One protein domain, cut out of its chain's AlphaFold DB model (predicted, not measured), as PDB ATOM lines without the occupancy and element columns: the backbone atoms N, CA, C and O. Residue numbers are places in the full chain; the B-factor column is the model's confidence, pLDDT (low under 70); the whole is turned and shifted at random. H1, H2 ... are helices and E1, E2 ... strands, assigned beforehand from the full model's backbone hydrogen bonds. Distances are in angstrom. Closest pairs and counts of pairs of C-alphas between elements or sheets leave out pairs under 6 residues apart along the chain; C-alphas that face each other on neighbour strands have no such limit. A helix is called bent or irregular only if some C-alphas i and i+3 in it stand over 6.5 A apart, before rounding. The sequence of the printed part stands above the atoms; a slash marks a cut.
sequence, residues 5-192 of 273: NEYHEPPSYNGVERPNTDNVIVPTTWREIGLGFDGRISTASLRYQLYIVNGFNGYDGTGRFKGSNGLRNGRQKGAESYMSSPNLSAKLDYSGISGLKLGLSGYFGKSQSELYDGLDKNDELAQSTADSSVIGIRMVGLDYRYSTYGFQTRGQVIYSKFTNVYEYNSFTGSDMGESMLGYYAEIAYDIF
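This is residues 5 to 192 of the 273 residues of an uncharacterized protein of Bacteroidetes bacterium GWA2_31_9b (UniProt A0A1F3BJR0). The domain is a long, twisted wall of seven antiparallel strands, whose strands run along its longest axis. One face is partly covered by H1, over E8 near one edge, and by loops, among them residues 5 to 20, while the other face is bare; H2 and H3 lie beyond the end of the wall where E5 ends and E6 begins. The printed part has 188 residues, with three named helices and eight named strands in the order H1 E1 E2 E3 E4 E5 H2 E6 E7 H3 E8. The sheet's order is E1 - E2 - E4 - E5 - E6 - E7 - E8, and the class is mixed, helices and strands. The whole is compact, with a radius of gyration of the C-alphas of 18.7 A, yet elongated in outline, spanning 64 by 35 by 27 A.

After residues 5 to 20, which hold no named element, H1 covers residues 21 to 25 and begins at C-alpha 21, (-30.226, 103.385, 86.764). H1 is neither bent nor irregular, but only just: C-alphas 22 and 25 are 6.0 A apart. E1 is residues 34 to 41, 23.3 A long, E2 residues 46 to 53, 22.7 A, and E3 residues 57 to 59. E4 is residues 87 to 94, 23.9 A, and E5 residues 100 to 110, 33.5 A. H2 is residues 124 to 131, 10.3 A. E6, residues 136 to 148, and E7, residues 151 to 163, measure 40.6 A and 41.3 A. H3 is residues 165 to 172, 10.2 A. E8, residues 179 to 189, measures 34.5 A and ends at C-alpha 189, (-46.295, 113.588, 75.626).

E1, an edge strand, forms a hairpin with E2, with N 37 and O 50 2.8 A apart. E2 is antiparallel to E4, N 49 and O 91 being 2.9 A apart. E4 and E5 form a hairpin, with N 90 and O 106 at 2.9 A. E5 is antiparallel to E6, with N 105 and O 141 at 2.9 A. E6 and E7 form a hairpin, with N 142 and O 157 at 2.9 A. E7 is antiparallel to E8, the other edge strand, with N 158 and O 182 at 2.8 A. H1 is on the sheet, over E8, at a height of 7.9 A; the closest C-alphas of H1 and E8 are those of Thr 21 and Gly 182, 5.0 A apart. H2 and H3 are near each other and not on the sheet. E3 pairs with no named strand. In H1, H2 and H3 every O i to N i+4 pair is within hydrogen-bond range.

The C-alphas farthest apart, those of Asn 122 and Phe 192, are 67.6 A apart. Residues 120 to 125, of which 124 to 125 belong to H2, stand free. The links E3 to E4, of 27 residues, and E5 to H2, of 13, are long. The printed part has no cut, its mean pLDDT is 95.6, and no printed residue is under 70.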
ATOM      1  N   ASN A   5     -25.541 107.222  78.263       89.06
ATOM      2  CA  ASN A   5     -24.120 107.433  77.943       89.06
ATOM      3  C   ASN A   5     -23.892 108.031  76.544       89.06
ATOM      4  O   ASN A   5     -22.980 108.834  76.373       89.06
ATOM      5  N   GLU A   6     -24.729 107.687  75.562       87.25
ATOM      6  CA  GLU A   6     -24.676 108.300  74.225       87.25
ATOM      7  C   GLU A   6     -25.430 109.632  74.156       87.25
ATOM      8  O   GLU A   6     -25.115 110.476  73.327       87.25
ATOM      9  N   TYR A   7     -26.413 109.829  75.034       89.19
ATOM     10  CA  TYR A   7     -27.298 110.990  75.039       89.19
ATOM     11  C   TYR A   7     -27.326 111.606  76.442       89.19
ATOM     12  O   TYR A   7     -28.353 111.566  77.116       89.19
ATOM     13  N   HIS A   8     -26.196 112.136  76.913       88.31
ATOM     14  CA  HIS A   8     -26.039 112.587  78.305       88.31
ATOM     15  C   HIS A   8     -26.329 114.079  78.513       88.31
ATOM     16  O   HIS A   8     -26.292 114.548  79.655       88.31
ATOM     17  N   GLU A   9     -26.589 114.819  77.441       90.44
ATOM     18  CA  GLU A   9     -26.890 116.249  77.469       90.44
ATOM     19  C   GLU A   9     -28.286 116.521  78.046       90.44
ATOM     20  O   GLU A   9     -29.206 115.735  77.813       90.44
ATOM     21  N   PRO A  10     -28.492 117.634  78.772       90.12
ATOM     22  CA  PRO A  10     -29.760 117.888  79.448       90.12
ATOM     23  C   PRO A  10     -31.014 117.792  78.558       90.12
ATOM     24  O   PRO A  10     -31.987 117.190  79.014       90.12
ATOM     25  N   PRO A  11     -31.049 118.300  77.307       90.75
ATOM     26  CA  PRO A  11     -32.255 118.224  76.473       90.75
ATOM     27  C   PRO A  11     -32.666 116.806  76.033       90.75
ATOM     28  O   PRO A  11     -33.768 116.629  75.508       90.75
ATOM     29  N   SER A  12     -31.822 115.785  76.223       91.75
ATOM     30  CA  SER A  12     -32.077 114.425  75.723       91.75
ATOM     31  C   SER A  12     -32.992 113.573  76.628       91.75
ATOM     32  O   SER A  12     -33.511 112.536  76.191       91.75
ATOM     33  N   TYR A  13     -33.205 113.987  77.881       94.31
ATOM     34  CA  TYR A  13     -34.023 113.303  78.891       94.31
ATOM     35  C   TYR A  13     -34.964 114.287  79.598       94.31
ATOM     36  O   TYR A  13     -34.668 115.478  79.666       94.31
ATOM     37  N   ASN A  14     -36.095 113.805  80.124       96.50
ATOM     38  CA  ASN A  14     -37.163 114.685  80.619       96.50
ATOM     39  C   ASN A  14     -36.980 115.132  82.080       96.50
ATOM     40  O   ASN A  14     -37.176 116.306  82.378       96.50
ATOM     41  N   GLY A  15     -36.548 114.237  82.975       96.62
ATOM     42  CA  GLY A  15     -36.265 114.594  84.377       96.62
ATOM     43  C   GLY A  15     -35.148 115.627  84.533       96.62
ATOM     44  O   GLY A  15     -34.299 115.762  83.644       96.62
ATOM     45  N   VAL A  16     -35.144 116.359  85.654       97.12
ATOM     46  CA  VAL A  16     -34.081 117.318  86.008       97.12
ATOM     47  C   VAL A  16     -32.740 116.592  86.055       97.12
ATOM     48  O   VAL A  16     -31.795 116.972  85.358       97.12
ATOM     49  N   GLU A  17     -32.711 115.469  86.769       95.38
ATOM     50  CA  GLU A  17     -31.585 114.547  86.803       95.38
ATOM     51  C   GLU A  17     -31.761 113.373  85.829       95.38
ATOM     52  O   GLU A  17     -32.874 112.975  85.449       95.38
ATOM     53  N   ARG A  18     -30.618 112.806  85.427       95.25
ATOM     54  CA  ARG A  18     -30.566 111.559  84.649       95.25
ATOM     55  C   ARG A  18     -31.218 110.422  85.450       95.25
ATOM     56  O   ARG A  18     -31.150 110.461  86.679       95.25
ATOM     57  N   PRO A  19     -31.781 109.392  84.790       95.88
ATOM     58  CA  PRO A  19     -32.248 108.200  85.482       95.88
ATOM     59  C   PRO A  19     -31.193 107.637  86.436       95.88
ATOM     60  O   PRO A  19     -30.009 107.546  86.098       95.88
ATOM     61  N   ASN A  20     -31.614 107.229  87.626       94.56
ATOM     62  CA  ASN A  20     -30.724 106.698  88.649       94.56
ATOM     63  C   ASN A  20     -30.146 105.331  88.274       94.56
ATOM     64  O   ASN A  20     -29.022 105.010  88.666       94.56
ATOM     65  N   THR A  21     -30.828 104.568  87.414       94.69
ATOM     66  CA  THR A  21     -30.226 103.385  86.764       94.69
ATOM     67  C   THR A  21     -28.932 103.754  86.022       94.69
ATOM     68  O   THR A  21     -27.911 103.082  86.178       94.69
ATOM     69  N   ASP A  22     -28.934 104.872  85.296       93.00
ATOM     70  CA  ASP A  22     -27.780 105.423  84.576       93.00
ATOM     71  C   ASP A  22     -26.863 106.285  85.470       93.00
ATOM     72  O   ASP A  22     -25.908 106.913  85.014       93.00
ATOM     73  N   ASN A  23     -27.134 106.365  86.769       91.25
ATOM     74  CA  ASN A  23     -26.281 107.042  87.743       91.25
ATOM     75  C   ASN A  23     -25.497 106.018  88.578       91.25
ATOM     76  O   ASN A  23     -24.288 106.168  88.775       91.25
ATOM     77  N   VAL A  24     -26.190 104.975  89.036       93.06
ATOM     78  CA  VAL A  24     -25.709 104.025  90.044       93.06
ATOM     79  C   VAL A  24     -25.290 102.692  89.422       93.06
ATOM     80  O   VAL A  24     -24.233 102.167  89.758       93.06
ATOM     81  N   ILE A  25     -26.091 102.145  88.501       95.19
ATOM     82  CA  ILE A  25     -25.876 100.797  87.946       95.19
ATOM     83  C   ILE A  25     -24.957 100.854  86.728       95.19
ATOM     84  O   ILE A  25     -24.013 100.075  86.618       95.19
ATOM     85  N   VAL A  26     -25.212 101.820  85.842       92.12
ATOM     86  CA  VAL A  26     -24.390 102.136  84.669       92.12
ATOM     87  C   VAL A  26     -23.951 103.589  84.780       92.12
ATOM     88  O   VAL A  26     -24.627 104.454  84.235       92.12
ATOM     89  N   PRO A  27     -22.858 103.891  85.505       85.12
ATOM     90  CA  PRO A  27     -22.489 105.266  85.813       85.12
ATOM     91  C   PRO A  27     -22.298 106.145  84.569       85.12
ATOM     92  O   PRO A  27     -21.298 106.065  83.869       85.12
ATOM     93  N   THR A  28     -23.227 107.051  84.301       83.62
ATOM     94  CA  THR A  28     -23.106 107.955  83.155       83.62
ATOM     95  C   THR A  28     -21.821 108.760  83.178       83.62
ATOM     96  O   THR A  28     -21.249 109.052  84.236       83.62
ATOM     97  N   THR A  29     -21.380 109.170  81.989       80.56
ATOM     98  CA  THR A  29     -20.182 110.000  81.798       80.56
ATOM     99  C   THR A  29     -18.895 109.341  82.315       80.56
ATOM    100  O   THR A  29     -17.952 110.045  82.678       80.56
ATOM    101  N   TRP A  30     -18.828 108.003  82.373       85.88
ATOM    102  CA  TRP A  30     -17.538 107.330  82.533       85.88
ATOM    103  C   TRP A  30     -16.740 107.440  81.233       85.88
ATOM    104  O   TRP A  30     -17.305 107.413  80.140       85.88
ATOM    105  N   ARG A  31     -15.427 107.626  81.357       87.19
ATOM    106  CA  ARG A  31     -14.527 107.828  80.223       87.19
ATOM    107  C   ARG A  31     -13.433 106.791  80.288       87.19
ATOM    108  O   ARG A  31     -12.786 106.630  81.319       87.19
ATOM    109  N   GLU A  32     -13.239 106.123  79.171       90.06
ATOM    110  CA  GLU A  32     -12.265 105.059  79.028       90.06
ATOM    111  C   GLU A  32     -11.439 105.329  77.768       90.06
ATOM    112  O   GLU A  32     -11.966 105.806  76.760       90.06
ATOM    113  N   ILE A  33     -10.134 105.090  77.851       91.19
ATOM    114  CA  ILE A  33      -9.213 105.157  76.722       91.19
ATOM    115  C   ILE A  33      -9.207 103.790  76.050       91.19
ATOM    116  O   ILE A  33      -9.086 102.759  76.709       91.19
ATOM    117  N   GLY A  34      -9.320 103.782  74.728       92.38
ATOM    118  CA  GLY A  34      -9.311 102.548  73.968       92.38
ATOM    119  C   GLY A  34      -9.386 102.762  72.470       92.38
ATOM    120  O   GLY A  34      -9.225 103.869  71.960       92.38
ATOM    121  N   LEU A  35      -9.653 101.663  71.779       95.56
ATOM    122  CA  LEU A  35      -9.838 101.583  70.340       95.56
ATOM    123  C   LEU A  35     -11.206 100.974  70.057       95.56
ATOM    124  O   LEU A  35     -11.701 100.151  70.826       95.56
ATOM    125  N   GLY A  36     -11.820 101.336  68.939       95.75
ATOM    126  CA  GLY A  36     -13.078 100.716  68.556       95.75
ATOM    127  C   GLY A  36     -13.408 100.830  67.088       95.75
ATOM    128  O   GLY A  36     -12.795 101.587  66.340       95.75
ATOM    129  N   PHE A  37     -14.408 100.044  66.719       96.75
ATOM    130  CA  PHE A  37     -14.995  99.967  65.400       96.75
ATOM    131  C   PHE A  37     -16.505 100.105  65.546       96.75
ATOM    132  O   PHE A  37     -17.142  99.368  66.303       96.75
ATOM    133  N   ASP A  38     -17.091 101.027  64.800       96.75
ATOM    134  CA  ASP A  38     -18.534 101.163  64.686       96.75
ATOM    135  C   ASP A  38     -18.957 101.251  63.223       96.75
ATOM    136  O   ASP A  38     -18.150 101.500  62.324       96.75
ATOM    137  N   GLY A  39     -20.227 100.961  62.969       97.19
ATOM    138  CA  GLY A  39     -20.757 100.972  61.619       97.19
ATOM    139  C   GLY A  39     -22.258 100.758  61.561       97.19
ATOM    140  O   GLY A  39     -22.937 100.521  62.565       97.19
ATOM    141  N   ARG A  40     -22.792 100.848  60.343       97.50
ATOM    142  CA  ARG A  40     -24.216 100.680  60.059       97.50
ATOM    143  C   ARG A  40     -24.421  99.655  58.953       97.50
ATOM    144  O   ARG A  40     -23.840  99.766  57.879       97.50
ATOM    145  N   ILE A  41     -25.315  98.705  59.200       96.88
ATOM    146  CA  ILE A  41     -25.811  97.755  58.206       96.88
ATOM    147  C   ILE A  41     -27.200  98.234  57.793       96.88
ATOM    148  O   ILE A  41     -28.219  97.854  58.376       96.88
ATOM    149  N   SER A  42     -27.240  99.131  56.806       95.12
ATOM    150  CA  SER A  42     -28.472  99.817  56.397       95.12
ATOM    151  C   SER A  42     -29.567  98.856  55.930       95.12
ATOM    152  O   SER A  42     -30.725  99.053  56.282       95.12
ATOM    153  N   THR A  43     -29.209  97.782  55.218       95.88
ATOM    154  CA  THR A  43     -30.151  96.748  54.741       95.88
ATOM    155  C   THR A  43     -30.867  96.011  55.870       95.88
ATOM    156  O   THR A  43     -31.987  95.552  55.683       95.88
ATOM    157  N   ALA A  44     -30.252  95.932  57.051       96.06
ATOM    158  CA  ALA A  44     -30.824  95.305  58.241       96.06
ATOM    159  C   ALA A  44     -31.375  96.328  59.253       96.06
ATOM    160  O   ALA A  44     -31.879  95.944  60.303       96.06
ATOM    161  N   SER A  45     -31.279  97.633  58.965       97.69
ATOM    162  CA  SER A  45     -31.596  98.713  59.916       97.69
ATOM    163  C   SER A  45     -30.845  98.605  61.253       97.69
ATOM    164  O   SER A  45     -31.375  98.984  62.303       97.69
ATOM    165  N   LEU A  46     -29.605  98.103  61.201       97.88
ATOM    166  CA  LEU A  46     -28.749  97.879  62.365       97.88
ATOM    167  C   LEU A  46     -27.595  98.880  62.417       97.88
ATOM    168  O   LEU A  46     -26.991  99.203  61.393       97.88
ATOM    169  N   ARG A  47     -27.242  99.314  63.624       97.81
ATOM    170  CA  ARG A  47     -25.969  99.966  63.946       97.81
ATOM    171  C   ARG A  47     -25.250  99.118  64.983       97.81
ATOM    172  O   ARG A  47     -25.888  98.590  65.889       97.81
ATOM    173  N   TYR A  48     -23.940  98.989  64.845       97.38
ATOM    174  CA  TYR A  48     -23.109  98.276  65.803       97.38
ATOM    175  C   TYR A  48     -21.970  99.167  66.282       97.38
ATOM    176  O   TYR A  48     -21.495 100.033  65.549       97.38
ATOM    177  N   GLN A  49     -21.533  98.929  67.511       97.62
ATOM    178  CA  GLN A  49     -20.350  99.535  68.100       97.62
ATOM    179  C   GLN A  49     -19.586  98.465  68.877       97.62
ATOM    180  O   GLN A  49     -20.195  97.693  69.620       97.62
ATOM    181  N   LEU A  50     -18.269  98.428  68.718       97.81
ATOM    182  CA  LEU A  50     -17.373  97.492  69.383       97.81
ATOM    183  C   LEU A  50     -16.122  98.240  69.840       97.81
ATOM    184  O   LEU A  50     -15.421  98.821  69.020       97.81
ATOM    185  N   TYR A  51     -15.825  98.202  71.131       97.12
ATOM    186  CA  TYR A  51     -14.699  98.902  71.736       97.12
ATOM    187  C   TYR A  51     -13.881  97.952  72.602       97.12
ATOM    188  O   TYR A  51     -14.441  97.173  73.374       97.12
ATOM    189  N   ILE A  52     -12.561  98.057  72.500       97.25
ATOM    190  CA  ILE A  52     -11.614  97.539  73.481       97.25
ATOM    191  C   ILE A  52     -11.050  98.744  74.215       97.25
ATOM    192  O   ILE A  52     -10.457  99.630  73.603       97.25
ATOM    193  N   VAL A  53     -11.258  98.787  75.518       95.38
ATOM    194  CA  VAL A  53     -10.976  99.937  76.370       95.38
ATOM    195  C   VAL A  53     -10.196  99.511  77.607       95.38
ATOM    196  O   VAL A  53     -10.085  98.319  77.893       95.38
ATOM    197  N   ASN A  54      -9.665 100.470  78.364       93.25
ATOM    198  CA  ASN A  54      -9.327 100.223  79.763       93.25
ATOM    199  C   ASN A  54     -10.610  99.927  80.574       93.25
ATOM    200  O   ASN A  54     -11.679  99.687  80.018       93.25
ATOM    201  N   GLY A  55     -10.520  99.909  81.901       94.19
ATOM    202  CA  GLY A  55     -11.666  99.588  82.749       94.19
ATOM    203  C   GLY A  55     -11.865 100.531  83.917       94.19
ATOM    204  O   GLY A  55     -11.141 101.507  84.091       94.19
ATOM    205  N   PHE A  56     -12.809 100.191  84.786       96.00
ATOM    206  CA  PHE A  56     -12.953 100.851  86.080       96.00
ATOM    207  C   PHE A  56     -11.722 100.613  86.963       96.00
ATOM    208  O   PHE A  56     -11.268  99.480  87.076       96.00
ATOM    209  N   ASN A  57     -11.235 101.646  87.640       96.56
ATOM    210  CA  ASN A  57     -10.295 101.538  88.753       96.56
ATOM    211  C   ASN A  57     -10.990 100.829  89.928       96.56
ATOM    212  O   ASN A  57     -11.985 101.327  90.454       96.56
ATOM    213  N   GLY A  58     -10.488  99.653  90.302       97.06
ATOM    214  CA  GLY A  58     -10.894  98.942  91.510       97.06
ATOM    215  C   GLY A  58     -10.040  99.296  92.724       97.06
ATOM    216  O   GLY A  58     -10.572  99.342  93.833       97.06
ATOM    217  N   TYR A  59      -8.750  99.576  92.525       97.44
ATOM    218  CA  TYR A  59      -7.819  99.875  93.608       97.44
ATOM    219  C   TYR A  59      -6.652 100.778  93.169       97.44
ATOM    220  O   TYR A  59      -6.003 100.529  92.151       97.44
ATOM    221  N   ASP A  60      -6.358 101.784  93.990       95.31
ATOM    222  CA  ASP A  60      -5.252 102.754  93.847       95.31
ATOM    223  C   ASP A  60      -4.686 103.163  95.226       95.31
ATOM    224  O   ASP A  60      -4.582 104.332  95.597       95.31
ATOM    225  N   GLY A  61      -4.472 102.159  96.081       95.00
ATOM    226  CA  GLY A  61      -4.184 102.330  97.511       95.00
ATOM    227  C   GLY A  61      -5.437 102.274  98.391       95.00
ATOM    228  O   GLY A  61      -5.353 101.959  99.577       95.00
ATOM    229  N   THR A  62      -6.622 102.487  97.809       96.12
ATOM    230  CA  THR A  62      -7.913 102.250  98.473       96.12
ATOM    231  C   THR A  62      -8.891 101.532  97.549       96.12
ATOM    232  O   THR A  62      -8.912 101.783  96.346       96.12
ATOM    233  N   GLY A  63      -9.743 100.666  98.105       97.31
ATOM    234  CA  GLY A  63     -10.827 100.051  97.339       97.31
ATOM    235  C   GLY A  63     -11.841 101.091  96.863       97.31
ATOM    236  O   GLY A  63     -12.379 101.869  97.660       97.31
ATOM    237  N   ARG A  64     -12.132 101.095  95.560       97.12
ATOM    238  CA  ARG A  64     -13.032 102.068  94.929       97.12
ATOM    239  C   ARG A  64     -14.484 101.622  94.875       97.12
ATOM    240  O   ARG A  64     -15.370 102.465  95.010       97.12
ATOM    241  N   PHE A  65     -14.746 100.330  94.720       97.62
ATOM    242  CA  PHE A  65     -16.109  99.801  94.680       97.62
ATOM    243  C   PHE A  65     -16.674  99.558  96.068       97.62
ATOM    244  O   PHE A  65     -15.965  99.036  96.930       97.62
ATOM    245  N   LYS A  66     -17.950  99.907  96.262       96.19
ATOM    246  CA  LYS A  66     -18.702  99.719  97.512       96.19
ATOM    247  C   LYS A  66     -20.148  99.354  97.226       96.19
ATOM    248  O   LYS A  66     -20.664  99.616  96.141       96.19
ATOM    249  N   GLY A  67     -20.827  98.799  98.219       96.62
ATOM    250  CA  GLY A  67     -22.237  98.458  98.137       96.62
ATOM    251  C   GLY A  67     -23.128  99.662  97.842       96.62
ATOM    252  O   GLY A  67     -24.005  99.590  96.989       96.62
ATOM    253  N   SER A  68     -22.857 100.814  98.456       95.00
ATOM    254  CA  SER A  68     -23.709 102.007  98.341       95.00
ATOM    255  C   SER A  68     -23.718 102.680  96.962       95.00
ATOM    256  O   SER A  68     -24.658 103.409  96.649       95.00
ATOM    257  N   ASN A  69     -22.691 102.468  96.135       92.75
ATOM    258  CA  ASN A  69     -22.532 103.159  94.850       92.75
ATOM    259  C   ASN A  69     -21.929 102.303  93.719       92.75
ATOM    260  O   ASN A  69     -21.649 102.829  92.637       92.75
ATOM    261  N   GLY A  70     -21.747 101.000  93.943       95.88
ATOM    262  CA  GLY A  70     -21.304 100.039  92.939       95.88
ATOM    263  C   GLY A  70     -19.984 100.438  92.279       95.88
ATOM    264  O   GLY A  70     -18.966 100.633  92.941       95.88
ATOM    265  N   LEU A  71     -20.018 100.580  90.950       96.38
ATOM    266  CA  LEU A  71     -18.848 100.911  90.127       96.38
ATOM    267  C   LEU A  71     -18.571 102.417  90.009       96.38
ATOM    268  O   LEU A  71     -17.554 102.817  89.441       96.38
ATOM    269  N   ARG A  72     -19.465 103.284  90.505       94.31
ATOM    270  CA  ARG A  72     -19.456 104.731  90.210       94.31
ATOM    271  C   ARG A  72     -18.156 105.432  90.598       94.31
ATOM    272  O   ARG A  72     -17.721 106.345  89.889       94.31
ATOM    273  N   ASN A  73     -17.556 105.009  91.705       93.94
ATOM    274  CA  ASN A  73     -16.306 105.560  92.222       93.94
ATOM    275  C   ASN A  73     -15.059 105.049  91.495       93.94
ATOM    276  O   ASN A  73     -14.012 105.669  91.615       93.94
ATOM    277  N   GLY A  74     -15.165 103.965  90.726       94.38
ATOM    278  CA  GLY A  74     -14.055 103.450  89.928       94.38
ATOM    279  C   GLY A  74     -13.944 104.079  88.542       94.38
ATOM    280  O   GLY A  74     -13.167 103.614  87.716       94.38
ATOM    281  N   ARG A  75     -14.746 105.101  88.220       93.81
ATOM    282  CA  ARG A  75     -14.635 105.783  86.924       93.81
ATOM    283  C   ARG A  75     -13.275 106.464  86.816       93.81
ATOM    284  O   ARG A  75     -12.947 107.315  87.637       93.81
ATOM    285  N   GLN A  76     -12.536 106.134  85.766       91.81
ATOM    286  CA  GLN A  76     -11.268 106.784  85.459       91.81
ATOM    287  C   GLN A  76     -11.482 108.052  84.619       91.81
ATOM    288  O   GLN A  76     -12.550 108.267  84.032       91.81
ATOM    289  N   LYS A  77     -10.464 108.918  84.576       85.25
ATOM    290  CA  LYS A  77     -10.492 110.191  83.846       85.25
ATOM    291  C   LYS A  77      -9.356 110.271  82.829       85.25
ATOM    292  O   LYS A  77      -8.349 110.909  83.094       85.25
ATOM    293  N   GLY A  78      -9.546 109.697  81.640       79.50
ATOM    294  CA  GLY A  78      -8.684 109.940  80.471       79.50
ATOM    295  C   GLY A  78      -7.181 109.930  80.787       79.50
ATOM    296  O   GLY A  78      -6.613 108.868  80.999       79.50
ATOM    297  N   ALA A  79      -6.549 111.106  80.837       75.44
ATOM    298  CA  ALA A  79      -5.116 111.262  81.108       75.44
ATOM    299  C   ALA A  79      -4.635 110.657  82.445       75.44
ATOM    300  O   ALA A  79      -3.473 110.291  82.551       75.44
ATOM    301  N   GLU A  80      -5.514 110.530  83.439       79.00
ATOM    302  CA  GLU A  80      -5.226 109.901  84.739       79.00
ATOM    303  C   GLU A  80      -5.517 108.389  84.732       79.00
ATOM    304  O   GLU A  80      -5.512 107.754  85.782       79.00
ATOM    305  N   SER A  81      -5.866 107.809  83.578       85.56
ATOM    306  CA  SER A  81      -6.265 106.405  83.513       85.56
ATOM    307  C   SER A  81      -5.088 105.451  83.346       85.56
ATOM    308  O   SER A  81      -4.145 105.720  82.607       85.56
ATOM    309  N   TYR A  82      -5.199 104.295  83.991       89.88
ATOM    310  CA  TYR A  82      -4.263 103.184  83.873       89.88
ATOM    311  C   TYR A  82      -4.998 101.893  83.502       89.88
ATOM    312  O   TYR A  82      -6.228 101.774  83.616       89.88
ATOM    313  N   MET A  83      -4.232 100.922  83.004       91.88
ATOM    314  CA  MET A  83      -4.759  99.664  82.495       91.88
ATOM    315  C   MET A  83      -3.843  98.496  82.868       91.88
ATOM    316  O   MET A  83      -2.723  98.401  82.376       91.88
ATOM    317  N   SER A  84      -4.353  97.579  83.685       91.88
ATOM    318  CA  SER A  84      -3.785  96.252  83.931       91.88
ATOM    319  C   SER A  84      -4.388  95.180  83.015       91.88
ATOM    320  O   SER A  84      -3.750  94.159  82.759       91.88
ATOM    321  N   SER A  85      -5.602  95.387  82.486       93.25
ATOM    322  CA  SER A  85      -6.235  94.467  81.532       93.25
ATOM    323  C   SER A  85      -7.266  95.157  80.624       93.25
ATOM    324  O   SER A  85      -7.924  96.103  81.065       93.25
ATOM    325  N   PRO A  86      -7.431  94.699  79.366       96.19
ATOM    326  CA  PRO A  86      -8.406  95.270  78.444       96.19
ATOM    327  C   PRO A  86      -9.834  94.797  78.745       96.19
ATOM    328  O   PRO A  86     -10.066  93.623  79.045       96.19
ATOM    329  N   ASN A  87     -10.798  95.694  78.551       97.25
ATOM    330  CA  ASN A  87     -12.228  95.426  78.647       97.25
ATOM    331  C   ASN A  87     -12.902  95.580  77.280       97.25
ATOM    332  O   ASN A  87     -12.507  96.396  76.452       97.25
ATOM    333  N   LEU A  88     -13.946  94.790  77.050       97.88
ATOM    334  CA  LEU A  88     -14.758  94.790  75.842       97.88
ATOM    335  C   LEU A  88     -16.084  95.502  76.109       97.88
ATOM    336  O   LEU A  88     -16.829  95.093  76.999       97.88
ATOM    337  N   SER A  89     -16.436  96.487  75.287       97.50
ATOM    338  CA  SER A  89     -17.790  97.041  75.226       97.50
ATOM    339  C   SER A  89     -18.383  96.848  73.838       97.50
ATOM    340  O   SER A  89     -17.734  97.126  72.835       97.50
ATOM    341  N   ALA A  90     -19.624  96.382  73.772       97.56
ATOM    342  CA  ALA A  90     -20.336  96.184  72.519       97.56
ATOM    343  C   ALA A  90     -21.764  96.719  72.614       97.56
ATOM    344  O   ALA A  90     -22.395  96.653  73.673       97.56
ATOM    345  N   LYS A  91     -22.294  97.225  71.501       97.75
ATOM    346  CA  LYS A  91     -23.692  97.636  71.385       97.75
ATOM    347  C   LYS A  91     -24.242  97.345  69.995       97.75
ATOM    348  O   LYS A  91     -23.551  97.540  68.999       97.75
ATOM    349  N   LEU A  92     -25.492  96.899  69.952       98.12
ATOM    350  CA  LEU A  92     -26.303  96.741  68.753       98.12
ATOM    351  C   LEU A  92     -27.578  97.570  68.908       98.12
ATOM    352  O   LEU A  92     -28.314  97.380  69.874       98.12
ATOM    353  N   ASP A  93     -27.843  98.451  67.947       98.06
ATOM    354  CA  ASP A  93     -29.090  99.206  67.845       98.06
ATOM    355  C   ASP A  93     -29.888  98.739  66.624       98.06
ATOM    356  O   ASP A  93     -29.359  98.692  65.510       98.06
ATOM    357  N   TYR A  94     -31.178  98.467  66.806       98.25
ATOM    358  CA  TYR A  94     -32.130  98.183  65.734       98.25
ATOM    359  C   TYR A  94     -33.143  99.319  65.586       98.25
ATOM    360  O   TYR A  94     -33.703  99.801  66.572       98.25
ATOM    361  N   SER A  95     -33.390  99.737  64.344       97.69
ATOM    362  CA  SER A  95     -34.259 100.876  64.004       97.69
ATOM    363  C   SER A  95     -35.166 100.619  62.793       97.69
ATOM    364  O   SER A  95     -35.541 101.547  62.084       97.69
ATOM    365  N   GLY A  96     -35.504  99.353  62.523       97.00
ATOM    366  CA  GLY A  96     -36.301  98.974  61.346       97.00
ATOM    367  C   GLY A  96     -37.804  99.249  61.459       97.00
ATOM    368  O   GLY A  96     -38.519  99.135  60.469       97.00
ATOM    369  N   ILE A  97     -38.292  99.624  62.644       97.25
ATOM    370  CA  ILE A  97     -39.693  99.985  62.883       97.25
ATOM    371  C   ILE A  97     -39.767 101.498  63.091       97.25
ATOM    372  O   ILE A  97     -39.039 102.052  63.914       97.25
ATOM    373  N   SER A  98     -40.658 102.172  62.356       96.69
ATOM    374  CA  SER A  98     -40.819 103.627  62.445       96.69
ATOM    375  C   SER A  98     -41.091 104.075  63.882       96.69
ATOM    376  O   SER A  98     -41.928 103.501  64.580       96.69
ATOM    377  N   GLY A  99     -40.350 105.085  64.334       96.19
ATOM    378  CA  GLY A  99     -40.442 105.619  65.690       96.19
ATOM    379  C   GLY A  99     -39.784 104.762  66.774       96.19
ATOM    380  O   GLY A  99     -39.542 105.300  67.850       96.19
ATOM    381  N   LEU A 100     -39.452 103.486  66.525       98.06
ATOM    382  CA  LEU A 100     -38.872 102.563  67.507       98.06
ATOM    383  C   LEU A 100     -37.359 102.398  67.318       98.06
ATOM    384  O   LEU A 100     -36.864 102.126  66.226       98.06
ATOM    385  N   LYS A 101     -36.623 102.478  68.424       98.06
ATOM    386  CA  LYS A 101     -35.225 102.065  68.543       98.06
ATOM    387  C   LYS A 101     -35.107 101.044  69.666       98.06
ATOM    388  O   LYS A 101     -35.615 101.296  70.757       98.06
ATOM    389  N   LEU A 102     -34.432  99.933  69.400       98.44
ATOM    390  CA  LEU A 102     -34.092  98.907  70.386       98.44
ATOM    391  C   LEU A 102     -32.575  98.835  70.519       98.44
ATOM    392  O   LEU A 102     -31.892  98.829  69.498       98.44
ATOM    393  N   GLY A 103     -32.070  98.752  71.743       98.31
ATOM    394  CA  GLY A 103     -30.649  98.630  72.043       98.31
ATOM    395  C   GLY A 103     -30.353  97.371  72.852       98.31
ATOM    396  O   GLY A 103     -31.050  97.060  73.819       98.31
ATOM    397  N   LEU A 104     -29.298  96.652  72.471       98.50
ATOM    398  CA  LEU A 104     -28.661  95.605  73.271       98.50
ATOM    399  C   LEU A 104     -27.204  96.004  73.482       98.50
ATOM    400  O   LEU A 104     -26.470  96.204  72.518       98.50
ATOM    401  N   SER A 105     -26.774  96.115  74.734       98.12
ATOM    402  CA  SER A 105     -25.409  96.512  75.078       98.12
ATOM    403  C   SER A 105     -24.765  95.550  76.069       98.12
ATOM    404  O   SER A 105     -25.448  94.947  76.897       98.12
ATOM    405  N   GLY A 106     -23.448  95.397  75.973       97.94
ATOM    406  CA  GLY A 106     -22.647  94.549  76.842       97.94
ATOM    407  C   GLY A 106     -21.314  95.196  77.212       97.94
ATOM    408  O   GLY A 106     -20.731  95.937  76.417       97.94
ATOM    409  N   TYR A 107     -20.839  94.915  78.421       98.19
ATOM    410  CA  TYR A 107     -19.520  95.317  78.904       98.19
ATOM    411  C   TYR A 107     -18.896  94.178  79.713       98.19
ATOM    412  O   TYR A 107     -19.523  93.660  80.642       98.19
ATOM    413  N   PHE A 108     -17.679  93.774  79.357       98.38
ATOM    414  CA  PHE A 108     -17.024  92.579  79.882       98.38
ATOM    415  C   PHE A 108     -15.534  92.819  80.109       98.38
ATOM    416  O   PHE A 108     -14.857  93.334  79.227       98.38
ATOM    417  N   GLY A 109     -14.999  92.395  81.250       98.00
ATOM    418  CA  GLY A 109     -13.563  92.487  81.518       98.00
ATOM    419  C   GLY A 109     -13.245  92.435  83.004       98.00
ATOM    420  O   GLY A 109     -14.010  91.843  83.767       98.00
ATOM    421  N   LYS A 110     -12.132  93.042  83.422       98.19
ATOM    422  CA  LYS A 110     -11.771  93.184  84.840       98.19
ATOM    423  C   LYS A 110     -11.659  94.660  85.226       98.19
ATOM    424  O   LYS A 110     -11.504  95.543  84.380       98.19
ATOM    425  N   SER A 111     -11.775  94.953  86.514       97.81
ATOM    426  CA  SER A 111     -11.333  96.249  87.023       97.81
ATOM    427  C   SER A 111      -9.806  96.349  86.998       97.81
ATOM    428  O   SER A 111      -9.100  95.351  86.877       97.81
ATOM    429  N   GLN A 112      -9.307  97.569  87.119       97.19
ATOM    430  CA  GLN A 112      -7.894  97.914  87.076       97.19
ATOM    431  C   GLN A 112      -7.365  98.096  88.502       97.19
ATOM    432  O   GLN A 112      -8.124  98.491  89.389       97.19
ATOM    433  N   SER A 113      -6.082  97.823  88.725       97.38
ATOM    434  CA  SER A 113      -5.426  98.068  90.013       97.38
ATOM    435  C   SER A 113      -4.002  98.573  89.822       97.38
ATOM    436  O   SER A 113      -3.285  98.054  88.965       97.38
ATOM    437  N   GLU A 114      -3.602  99.562  90.621       96.25
ATOM    438  CA  GLU A 114      -2.220 100.063  90.652       96.25
ATOM    439  C   GLU A 114      -1.239  99.030  91.225       96.25
ATOM    440  O   GLU A 114      -0.046  99.126  90.978       96.25
ATOM    441  N   LEU A 115      -1.717  97.985  91.916       96.62
ATOM    442  CA  LEU A 115      -0.850  96.909  92.421       96.62
ATOM    443  C   LEU A 115      -0.189  96.082  91.311       96.62
ATOM    444  O   LEU A 115       0.744  95.335  91.587       96.62
ATOM    445  N   TYR A 116      -0.668  96.189  90.069       95.75
ATOM    446  CA  TYR A 116      -0.007  95.573  88.919       95.75
ATOM    447  C   TYR A 116       1.100  96.451  88.317       95.75
ATOM    448  O   TYR A 116       1.813  95.975  87.431       95.75
ATOM    449  N   ASP A 117       1.244  97.711  88.741       93.38
ATOM    450  CA  ASP A 117       2.269  98.605  88.203       93.38
ATOM    451  C   ASP A 117       3.668  98.172  88.663       93.38
ATOM    452  O   ASP A 117       3.924  97.980  89.850       93.38
ATOM    453  N   GLY A 118       4.567  97.956  87.702       90.75
ATOM    454  CA  GLY A 118       5.922  97.459  87.963       90.75
ATOM    455  C   GLY A 118       6.007  96.056  88.587       90.75
ATOM    456  O   GLY A 118       7.091  95.659  89.011       90.75
ATOM    457  N   LEU A 119       4.903  95.305  88.648       93.38
ATOM    458  CA  LEU A 119       4.842  93.996  89.297       93.38
ATOM    459  C   LEU A 119       5.660  92.939  88.533       93.38
ATOM    460  O   LEU A 119       5.443  92.719  87.336       93.38
ATOM    461  N   ASP A 120       6.551  92.228  89.232       93.25
ATOM    462  CA  ASP A 120       7.226  91.054  88.672       93.25
ATOM    463  C   ASP A 120       6.228  89.897  88.515       93.25
ATOM    464  O   ASP A 120       5.640  89.407  89.478       93.25
ATOM    465  N   LYS A 121       6.068  89.423  87.278       89.69
ATOM    466  CA  LYS A 121       5.176  88.307  86.932       89.69
ATOM    467  C   LYS A 121       5.668  86.946  87.432       89.69
ATOM    468  O   LYS A 121       4.971  85.953  87.232       89.69
ATOM    469  N   ASN A 122       6.844  86.876  88.046       94.75
ATOM    470  CA  ASN A 122       7.335  85.673  88.714       94.75
ATOM    471  C   ASN A 122       7.136  85.721  90.236       94.75
ATOM    472  O   ASN A 122       7.329  84.705  90.899       94.75
ATOM    473  N   ASP A 123       6.735  86.867  90.798       95.88
ATOM    474  CA  ASP A 123       6.383  86.972  92.212       95.88
ATOM    475  C   ASP A 123       4.929  86.524  92.404       95.88
ATOM    476  O   ASP A 123       3.975  87.268  92.158       95.88
ATOM    477  N   GLU A 124       4.750  85.260  92.783       95.56
ATOM    478  CA  GLU A 124       3.426  84.659  92.980       95.56
ATOM    479  C   GLU A 124       2.645  85.328  94.121       95.56
ATOM    480  O   GLU A 124       1.421  85.475  94.040       95.56
ATOM    481  N   LEU A 125       3.335  85.771  95.177       95.38
ATOM    482  CA  LEU A 125       2.696  86.388  96.338       95.38
ATOM    483  C   LEU A 125       2.184  87.789  95.994       95.38
ATOM    484  O   LEU A 125       1.045  88.145  96.320       95.38
ATOM    485  N   ALA A 126       3.013  88.578  95.314       95.00
ATOM    486  CA  ALA A 126       2.640  89.916  94.888       95.00
ATOM    487  C   ALA A 126       1.515  89.867  93.834       95.00
ATOM    488  O   ALA A 126       0.568  90.652  93.912       95.00
ATOM    489  N   GLN A 127       1.533  88.880  92.930       95.75
ATOM    490  CA  GLN A 127       0.421  88.619  92.007       95.75
ATOM    491  C   GLN A 127      -0.877  88.254  92.717       95.75
ATOM    492  O   GLN A 127      -1.908  88.855  92.425       95.75
ATOM    493  N   SER A 128      -0.842  87.334  93.683       96.12
ATOM    494  CA  SER A 128      -2.034  86.964  94.454       96.12
ATOM    495  C   SER A 128      -2.629  88.164  95.210       96.12
ATOM    496  O   SER A 128      -3.852  88.329  95.289       96.12
ATOM    497  N   THR A 129      -1.767  89.053  95.708       96.38
ATOM    498  CA  THR A 129      -2.185  90.305  96.350       96.38
ATOM    499  C   THR A 129      -2.853  91.250  95.348       96.38
ATOM    500  O   THR A 129      -3.938  91.767  95.618       96.38
ATOM    501  N   ALA A 130      -2.260  91.443  94.167       97.19
ATOM    502  CA  ALA A 130      -2.842  92.270  93.112       97.19
ATOM    503  C   ALA A 130      -4.179  91.698  92.598       97.19
ATOM    504  O   ALA A 130      -5.150  92.444  92.452       97.19
ATOM    505  N   ASP A 131      -4.282  90.379  92.424       97.44
ATOM    506  CA  ASP A 131      -5.514  89.685  92.025       97.44
ATOM    507  C   ASP A 131      -6.649  89.893  93.034       97.44
ATOM    508  O   ASP A 131      -7.805  90.053  92.643       97.44
ATOM    509  N   SER A 132      -6.329  89.990  94.326       98.06
ATOM    510  CA  SER A 132      -7.308  90.275  95.386       98.06
ATOM    511  C   SER A 132      -7.881  91.697  95.319       98.06
ATOM    512  O   SER A 132      -8.874  91.992  95.973       98.06
ATOM    513  N   SER A 133      -7.290  92.589  94.522       98.00
ATOM    514  CA  SER A 133      -7.699  93.996  94.403       98.00
ATOM    515  C   SER A 133      -8.563  94.305  93.174       98.00
ATOM    516  O   SER A 133      -8.960  95.453  92.960       98.00
ATOM    517  N   VAL A 134      -8.885  93.291  92.365       98.12
ATOM    518  CA  VAL A 134      -9.700  93.442  91.154       98.12
ATOM    519  C   VAL A 134     -10.926  92.542  91.158       98.12
ATOM    520  O   VAL A 134     -10.957  91.493  91.788       98.12
ATOM    521  N   ILE A 135     -11.944  92.929  90.398       98.62
ATOM    522  CA  ILE A 135     -13.142  92.125  90.155       98.62
ATOM    523  C   ILE A 135     -13.288  91.839  88.665       98.62
ATOM    524  O   ILE A 135     -12.874  92.632  87.818       98.62
ATOM    525  N   GLY A 136     -13.938  90.728  88.332       98.56
ATOM    526  CA  GLY A 136     -14.472  90.537  86.984       98.56
ATOM    527  C   GLY A 136     -15.793  91.286  86.837       98.56
ATOM    528  O   GLY A 136     -16.610  91.277  87.753       98.56
ATOM    529  N   ILE A 137     -16.016  91.915  85.686       98.56
ATOM    530  CA  ILE A 137     -17.209  92.702  85.371       98.56
ATOM    531  C   ILE A 137     -17.897  92.081  84.160       98.56
ATOM    532  O   ILE A 137     -17.284  91.897  83.110       98.56
ATOM    533  N   ARG A 138     -19.187  91.769  84.304       98.50
ATOM    534  CA  ARG A 138     -20.067  91.351  83.206       98.50
ATOM    535  C   ARG A 138     -21.373  92.118  83.316       98.50
ATOM    536  O   ARG A 138     -22.121  91.924  84.268       98.50
ATOM    537  N   MET A 139     -21.654  92.974  82.352       98.31
ATOM    538  CA  MET A 139     -22.836  93.822  82.340       98.31
ATOM    539  C   MET A 139     -23.572  93.648  81.021       98.31
ATOM    540  O   MET A 139     -22.951  93.664  79.962       98.31
ATOM    541  N   VAL A 140     -24.891  93.496  81.090       98.56
ATOM    542  CA  VAL A 140     -25.775  93.395  79.927       98.56
ATOM    543  C   VAL A 140     -26.931  94.363  80.110       98.56
ATOM    544  O   VAL A 140     -27.497  94.476  81.198       98.56
ATOM    545  N   GLY A 141     -27.269  95.065  79.035       98.44
ATOM    546  CA  GLY A 141     -28.323  96.056  79.010       98.44
ATOM    547  C   GLY A 141     -29.256  95.888  77.827       98.44
ATOM    548  O   GLY A 141     -28.788  95.689  76.708       98.44
ATOM    549  N   LEU A 142     -30.553  96.030  78.079       98.62
ATOM    550  CA  LEU A 142     -31.580  96.167  77.053       98.62
ATOM    551  C   LEU A 142     -32.252  97.523  77.205       98.62
ATOM    552  O   LEU A 142     -32.589  97.926  78.319       98.62
ATOM    553  N   ASP A 143     -32.469  98.209  76.093       98.50
ATOM    554  CA  ASP A 143     -33.166  99.485  76.073       98.50
ATOM    555  C   ASP A 143     -34.118  99.617  74.886       98.50
ATOM    556  O   ASP A 143     -33.957  98.971  73.849       98.50
ATOM    557  N   TYR A 144     -35.146 100.446  75.058       98.31
ATOM    558  CA  TYR A 144     -36.045 100.831  73.982       98.31
ATOM    559  C   TYR A 144     -36.381 102.317  74.057       98.31
ATOM    560  O   TYR A 144     -36.455 102.919  75.132       98.31
ATOM    561  N   ARG A 145     -36.632 102.908  72.890       98.25
ATOM    562  CA  ARG A 145     -37.173 104.260  72.734       98.25
ATOM    563  C   ARG A 145     -38.196 104.248  71.613       98.25
ATOM    564  O   ARG A 145     -37.874 103.815  70.512       98.25
ATOM    565  N   TYR A 146     -39.395 104.733  71.885       98.31
ATOM    566  CA  TYR A 146     -40.463 104.864  70.907       98.31
ATOM    567  C   TYR A 146     -41.011 106.290  70.901       98.31
ATOM    568  O   TYR A 146     -41.232 106.870  71.963       98.31
ATOM    569  N   SER A 147     -41.223 106.854  69.715       97.19
ATOM    570  CA  SER A 147     -41.795 108.191  69.546       97.19
ATOM    571  C   SER A 147     -42.743 108.233  68.353       97.19
ATOM    572  O   SER A 147     -42.365 107.838  67.251       97.19
ATOM    573  N   THR A 148     -43.960 108.741  68.558       96.50
ATOM    574  CA  THR A 148     -44.975 108.907  67.509       96.50
ATOM    575  C   THR A 148     -45.942 110.040  67.859       96.50
ATOM    576  O   THR A 148     -46.467 110.071  68.967       96.50
ATOM    577  N   TYR A 149     -46.180 110.986  66.942       93.75
ATOM    578  CA  TYR A 149     -47.163 112.078  67.091       93.75
ATOM    579  C   TYR A 149     -47.203 112.736  68.492       93.75
ATOM    580  O   TYR A 149     -48.262 112.836  69.119       93.75
ATOM    581  N   GLY A 150     -46.037 113.137  69.007       94.38
ATOM    582  CA  GLY A 150     -45.873 113.759  70.327       94.38
ATOM    583  C   GLY A 150     -45.787 112.776  71.497       94.38
ATOM    584  O   GLY A 150     -45.179 113.104  72.510       94.38
ATOM    585  N   PHE A 151     -46.319 111.557  71.367       97.75
ATOM    586  CA  PHE A 151     -46.151 110.503  72.366       97.75
ATOM    587  C   PHE A 151     -44.728 109.957  72.346       97.75
ATOM    588  O   PHE A 151     -44.203 109.594  71.293       97.75
ATOM    589  N   GLN A 152     -44.128 109.856  73.527       98.06
ATOM    590  CA  GLN A 152     -42.785 109.342  73.735       98.06
ATOM    591  C   GLN A 152     -42.813 108.320  74.868       98.06
ATOM    592  O   GLN A 152     -43.396 108.550  75.924       98.06
ATOM    593  N   THR A 153     -42.146 107.191  74.675       98.56
ATOM    594  CA  THR A 153     -41.894 106.229  75.747       98.56
ATOM    595  C   THR A 153     -40.495 105.658  75.616       98.56
ATOM    596  O   THR A 153     -39.965 105.495  74.514       98.56
ATOM    597  N   ARG A 154     -39.855 105.399  76.748       98.31
ATOM    598  CA  ARG A 154     -38.512 104.831  76.798       98.31
ATOM    599  C   ARG A 154     -38.362 103.960  78.028       98.31
ATOM    600  O   ARG A 154     -38.987 104.208  79.057       98.31
ATOM    601  N   GLY A 155     -37.472 102.990  77.952       98.31
ATOM    602  CA  GLY A 155     -37.109 102.194  79.109       98.31
ATOM    603  C   GLY A 155     -35.778 101.505  78.918       98.31
ATOM    604  O   GLY A 155     -35.281 101.367  77.801       98.31
ATOM    605  N   GLN A 156     -35.203 101.089  80.035       98.50
ATOM    606  CA  GLN A 156     -33.909 100.433  80.084       98.50
ATOM    607  C   GLN A 156     -33.897  99.455  81.248       98.50
ATOM    608  O   GLN A 156     -34.462  99.741  82.300       98.50
ATOM    609  N   VAL A 157     -33.225  98.324  81.070       98.69
ATOM    610  CA  VAL A 157     -32.869  97.388  82.134       98.69
ATOM    611  C   VAL A 157     -31.402  97.034  81.992       98.69
ATOM    612  O   VAL A 157     -30.936  96.716  80.901       98.69
ATOM    613  N   ILE A 158     -30.674  97.086  83.102       98.50
ATOM    614  CA  ILE A 158     -29.276  96.693  83.170       98.50
ATOM    615  C   ILE A 158     -29.098  95.690  84.295       98.50
ATOM    616  O   ILE A 158     -29.455  95.961  85.441       98.50
ATOM    617  N   TYR A 159     -28.458  94.577  83.967       98.62
ATOM    618  CA  TYR A 159     -27.982  93.606  84.932       98.62
ATOM    619  C   TYR A 159     -26.455  93.535  84.887       98.62
ATOM    620  O   TYR A 159     -25.859  93.420  83.817       98.62
ATOM    621  N   SER A 160     -25.828  93.599  86.058       98.44
ATOM    622  CA  SER A 160     -24.382  93.454  86.232       98.44
ATOM    623  C   SER A 160     -24.094  92.292  87.166       98.44
ATOM    624  O   SER A 160     -24.712  92.197  88.222       98.44
ATOM    625  N   LYS A 161     -23.141  91.438  86.811       98.62
ATOM    626  CA  LYS A 161     -22.608  90.366  87.653       98.62
ATOM    627  C   LYS A 161     -21.109  90.567  87.812       98.62
ATOM    628  O   LYS A 161     -20.412  90.862  86.838       98.62
ATOM    629  N   PHE A 162     -20.635  90.351  89.029       98.69
ATOM    630  CA  PHE A 162     -19.235  90.482  89.386       98.69
ATOM    631  C   PHE A 162     -18.667  89.162  89.895       98.69
ATOM    632  O   PHE A 162     -19.392  88.326  90.436       98.69
ATOM    633  N   THR A 163     -17.368  88.970  89.698       98.62
ATOM    634  CA  THR A 163     -16.605  87.825  90.222       98.62
ATOM    635  C   THR A 163     -15.443  88.330  91.070       98.62
ATOM    636  O   THR A 163     -15.042  89.480  90.899       98.62
ATOM    637  N   ASN A 164     -14.877  87.475  91.931       98.31
ATOM    638  CA  ASN A 164     -13.806  87.834  92.879       98.31
ATOM    639  C   ASN A 164     -14.230  88.872  93.943       98.31
ATOM    640  O   ASN A 164     -13.422  89.619  94.484       98.31
ATOM    641  N   VAL A 165     -15.538  88.977  94.206       98.50
ATOM    642  CA  VAL A 165     -16.097  89.985  95.120       98.50
ATOM    643  C   VAL A 165     -15.767  89.675  96.578       98.50
ATOM    644  O   VAL A 165     -15.605  90.595  97.372       98.50
ATOM    645  N   TYR A 166     -15.655  88.396  96.943       98.19
ATOM    646  CA  TYR A 166     -15.316  87.997  98.308       98.19
ATOM    647  C   TYR A 166     -13.885  88.420  98.661       98.19
ATOM    648  O   TYR A 166     -13.661  89.061  99.687       98.19
ATOM    649  N   GLU A 167     -12.945  88.117  97.772       98.31
ATOM    650  CA  GLU A 167     -11.531  88.456  97.869       98.31
ATOM    651  C   GLU A 167     -11.357  89.975  97.877       98.31
ATOM    652  O   GLU A 167     -10.743  90.517  98.794       98.31
ATOM    653  N   TYR A 168     -12.005  90.671  96.938       98.50
ATOM    654  CA  TYR A 168     -11.986  92.129  96.865       98.50
ATOM    655  C   TYR A 168     -12.509  92.797  98.139       98.50
ATOM    656  O   TYR A 168     -11.871  93.705  98.677       98.50
ATOM    657  N   ASN A 169     -13.654  92.352  98.661       98.12
ATOM    658  CA  ASN A 169     -14.215  92.903  99.893       98.12
ATOM    659  C   ASN A 169     -13.323  92.614 101.104       98.12
ATOM    660  O   ASN A 169     -13.119  93.506 101.923       98.12
ATOM    661  N   SER A 170     -12.752  91.410 101.190       97.75
ATOM    662  CA  SER A 170     -11.830  91.034 102.269       97.75
ATOM    663  C   SER A 170     -10.540  91.853 102.229       97.75
ATOM    664  O   SER A 170     -10.072  92.313 103.267       97.75
ATOM    665  N   PHE A 171      -9.994  92.085 101.033       98.19
ATOM    666  CA  PHE A 171      -8.769  92.854 100.828       98.19
ATOM    667  C   PHE A 171      -8.963  94.352 101.088       98.19
ATOM    668  O   PHE A 171      -8.122  95.002 101.704       98.19
ATOM    669  N   THR A 172     -10.082  94.915 100.629       97.88
ATOM    670  CA  THR A 172     -10.328  96.366 100.682       97.88
ATOM    671  C   THR A 172     -11.156  96.826 101.881       97.88
ATOM    672  O   THR A 172     -11.295  98.031 102.097       97.88
ATOM    673  N   GLY A 173     -11.738  95.896 102.644       96.88
ATOM    674  CA  GLY A 173     -12.707  96.198 103.701       96.88
ATOM    675  C   GLY A 173     -14.039  96.744 103.170       96.88
ATOM    676  O   GLY A 173     -14.720  97.495 103.870       96.88
ATOM    677  N   SER A 174     -14.386  96.432 101.919       96.88
ATOM    678  CA  SER A 174     -15.607  96.907 101.262       96.88
ATOM    679  C   SER A 174     -16.802  95.967 101.472       96.88
ATOM    680  O   SER A 174     -16.673  94.851 101.970       96.88
ATOM    681  N   ASP A 175     -17.990  96.428 101.085       97.38
ATOM    682  CA  ASP A 175     -19.263  95.706 101.138       97.38
ATOM    683  C   ASP A 175     -19.867  95.497  99.740       97.38
ATOM    684  O   ASP A 175     -21.080  95.447  99.600       97.38
ATOM    685  N   MET A 176     -19.057  95.416  98.680       97.50
ATOM    686  CA  MET A 176     -19.555  95.342  97.306       97.50
ATOM    687  C   MET A 176     -20.486  94.137  97.078       97.50
ATOM    688  O   MET A 176     -20.170  93.004  97.444       97.50
ATOM    689  N   GLY A 177     -21.614  94.383  96.404       98.06
ATOM    690  CA  GLY A 177     -22.531  93.342  95.948       98.06
ATOM    691  C   GLY A 177     -21.953  92.478  94.823       98.06
ATOM    692  O   GLY A 177     -21.097  92.894  94.052       98.06
ATOM    693  N   GLU A 178     -22.461  91.259  94.691       98.31
ATOM    694  CA  GLU A 178     -22.042  90.303  93.660       98.31
ATOM    695  C   GLU A 178     -22.832  90.484  92.348       98.31
ATOM    696  O   GLU A 178     -22.390  90.087  91.269       98.31
ATOM    697  N   SER A 179     -24.002  91.123  92.415       98.69
ATOM    698  CA  SER A 179     -24.719  91.611  91.238       98.69
ATOM    699  C   SER A 179     -25.480  92.898  91.526       98.69
ATOM    700  O   SER A 179     -25.881  93.159  92.661       98.69
ATOM    701  N   MET A 180     -25.732  93.667  90.466       98.75
ATOM    702  CA  MET A 180     -26.608  94.835  90.490       98.75
ATOM    703  C   MET A 180     -27.685  94.718  89.421       98.75
ATOM    704  O   MET A 180     -27.450  94.173  88.341       98.75
ATOM    705  N   LEU A 181     -28.852  95.284  89.701       98.69
ATOM    706  CA  LEU A 181     -29.955  95.394  88.756       98.69
ATOM    707  C   LEU A 181     -30.528  96.803  88.832       98.69
ATOM    708  O   LEU A 181     -30.779  97.301  89.926       98.69
ATOM    709  N   GLY A 182     -30.781  97.423  87.687       98.50
ATOM    710  CA  GLY A 182     -31.573  98.646  87.616       98.50
ATOM    711  C   GLY A 182     -32.414  98.686  86.366       98.50
ATOM    712  O   GLY A 182     -32.008  98.172  85.325       98.50
ATOM    713  N   TYR A 183     -33.593  99.275  86.480       98.69
ATOM    714  CA  TYR A 183     -34.472  99.492  85.354       98.69
ATOM    715  C   TYR A 183     -35.349 100.719  85.556       98.69
ATOM    716  O   TYR A 183     -35.667 101.113  86.680       98.69
ATOM    717  N   TYR A 184     -35.774 101.293  84.437       98.69
ATOM    718  CA  TYR A 184     -36.781 102.336  84.424       98.69
ATOM    719  C   TYR A 184     -37.683 102.241  83.198       98.69
ATOM    720  O   TYR A 184     -37.307 101.681  82.165       98.69
ATOM    721  N   ALA A 185     -38.864 102.837  83.320       98.75
ATOM    722  CA  ALA A 185     -39.765 103.108  82.212       98.75
ATOM    723  C   ALA A 185     -40.329 104.523  82.363       98.75
ATOM    724  O   ALA A 185     -40.691 104.941  83.463       98.75
ATOM    725  N   GLU A 186     -40.389 105.259  81.262       98.81
ATOM    726  CA  GLU A 186     -40.875 106.633  81.199       98.81
ATOM    727  C   GLU A 186     -41.878 106.764  80.056       98.81
ATOM    728  O   GLU A 186     -41.618 106.296  78.948       98.81
ATOM    729  N   ILE A 187     -42.996 107.432  80.329       98.75
ATOM    730  CA  ILE A 187     -43.965 107.880  79.328       98.75
ATOM    731  C   ILE A 187     -44.028 109.402  79.350       98.75
ATOM    732  O   ILE A 187     -43.942 110.021  80.411       98.75
ATOM    733  N   ALA A 188     -44.179 110.010  78.183       98.56
ATOM    734  CA  ALA A 188     -44.223 111.451  78.032       98.56
ATOM    735  C   ALA A 188     -45.044 111.840  76.796       98.56
ATOM    736  O   ALA A 188     -45.238 111.035  75.880       98.56
ATOM    737  N   TYR A 189     -45.545 113.072  76.767       98.06
ATOM    738  CA  TYR A 189     -46.295 113.588  75.626       98.06
ATOM    739  C   TYR A 189     -45.967 115.056  75.399       98.06
ATOM    740  O   TYR A 189     -46.142 115.856  76.310       98.06
ATOM    741  N   ASP A 190     -45.516 115.420  74.202       97.25
ATOM    742  CA  ASP A 190     -45.381 116.826  73.826       97.25
ATOM    743  C   ASP A 190     -46.758 117.435  73.541       97.25
ATOM    744  O   ASP A 190     -47.406 117.121  72.538       97.25
ATOM    745  N   ILE A 191     -47.208 118.323  74.429       96.62
ATOM    746  CA  ILE A 191     -48.533 118.939  74.324       96.62
ATOM    747  C   ILE A 191     -48.624 119.944  73.171       96.62
ATOM    748  O   ILE A 191     -49.729 120.247  72.717       96.62
ATOM    749  N   PHE A 192     -47.488 120.453  72.683       95.44
ATOM    750  CA  PHE A 192     -47.448 121.399  71.569       95.44
ATOM    751  C   PHE A 192     -47.367 120.719  70.200       95.44
ATOM    752  O   PHE A 192     -47.563 121.394  69.194       95.44
TER     753      PHE A 192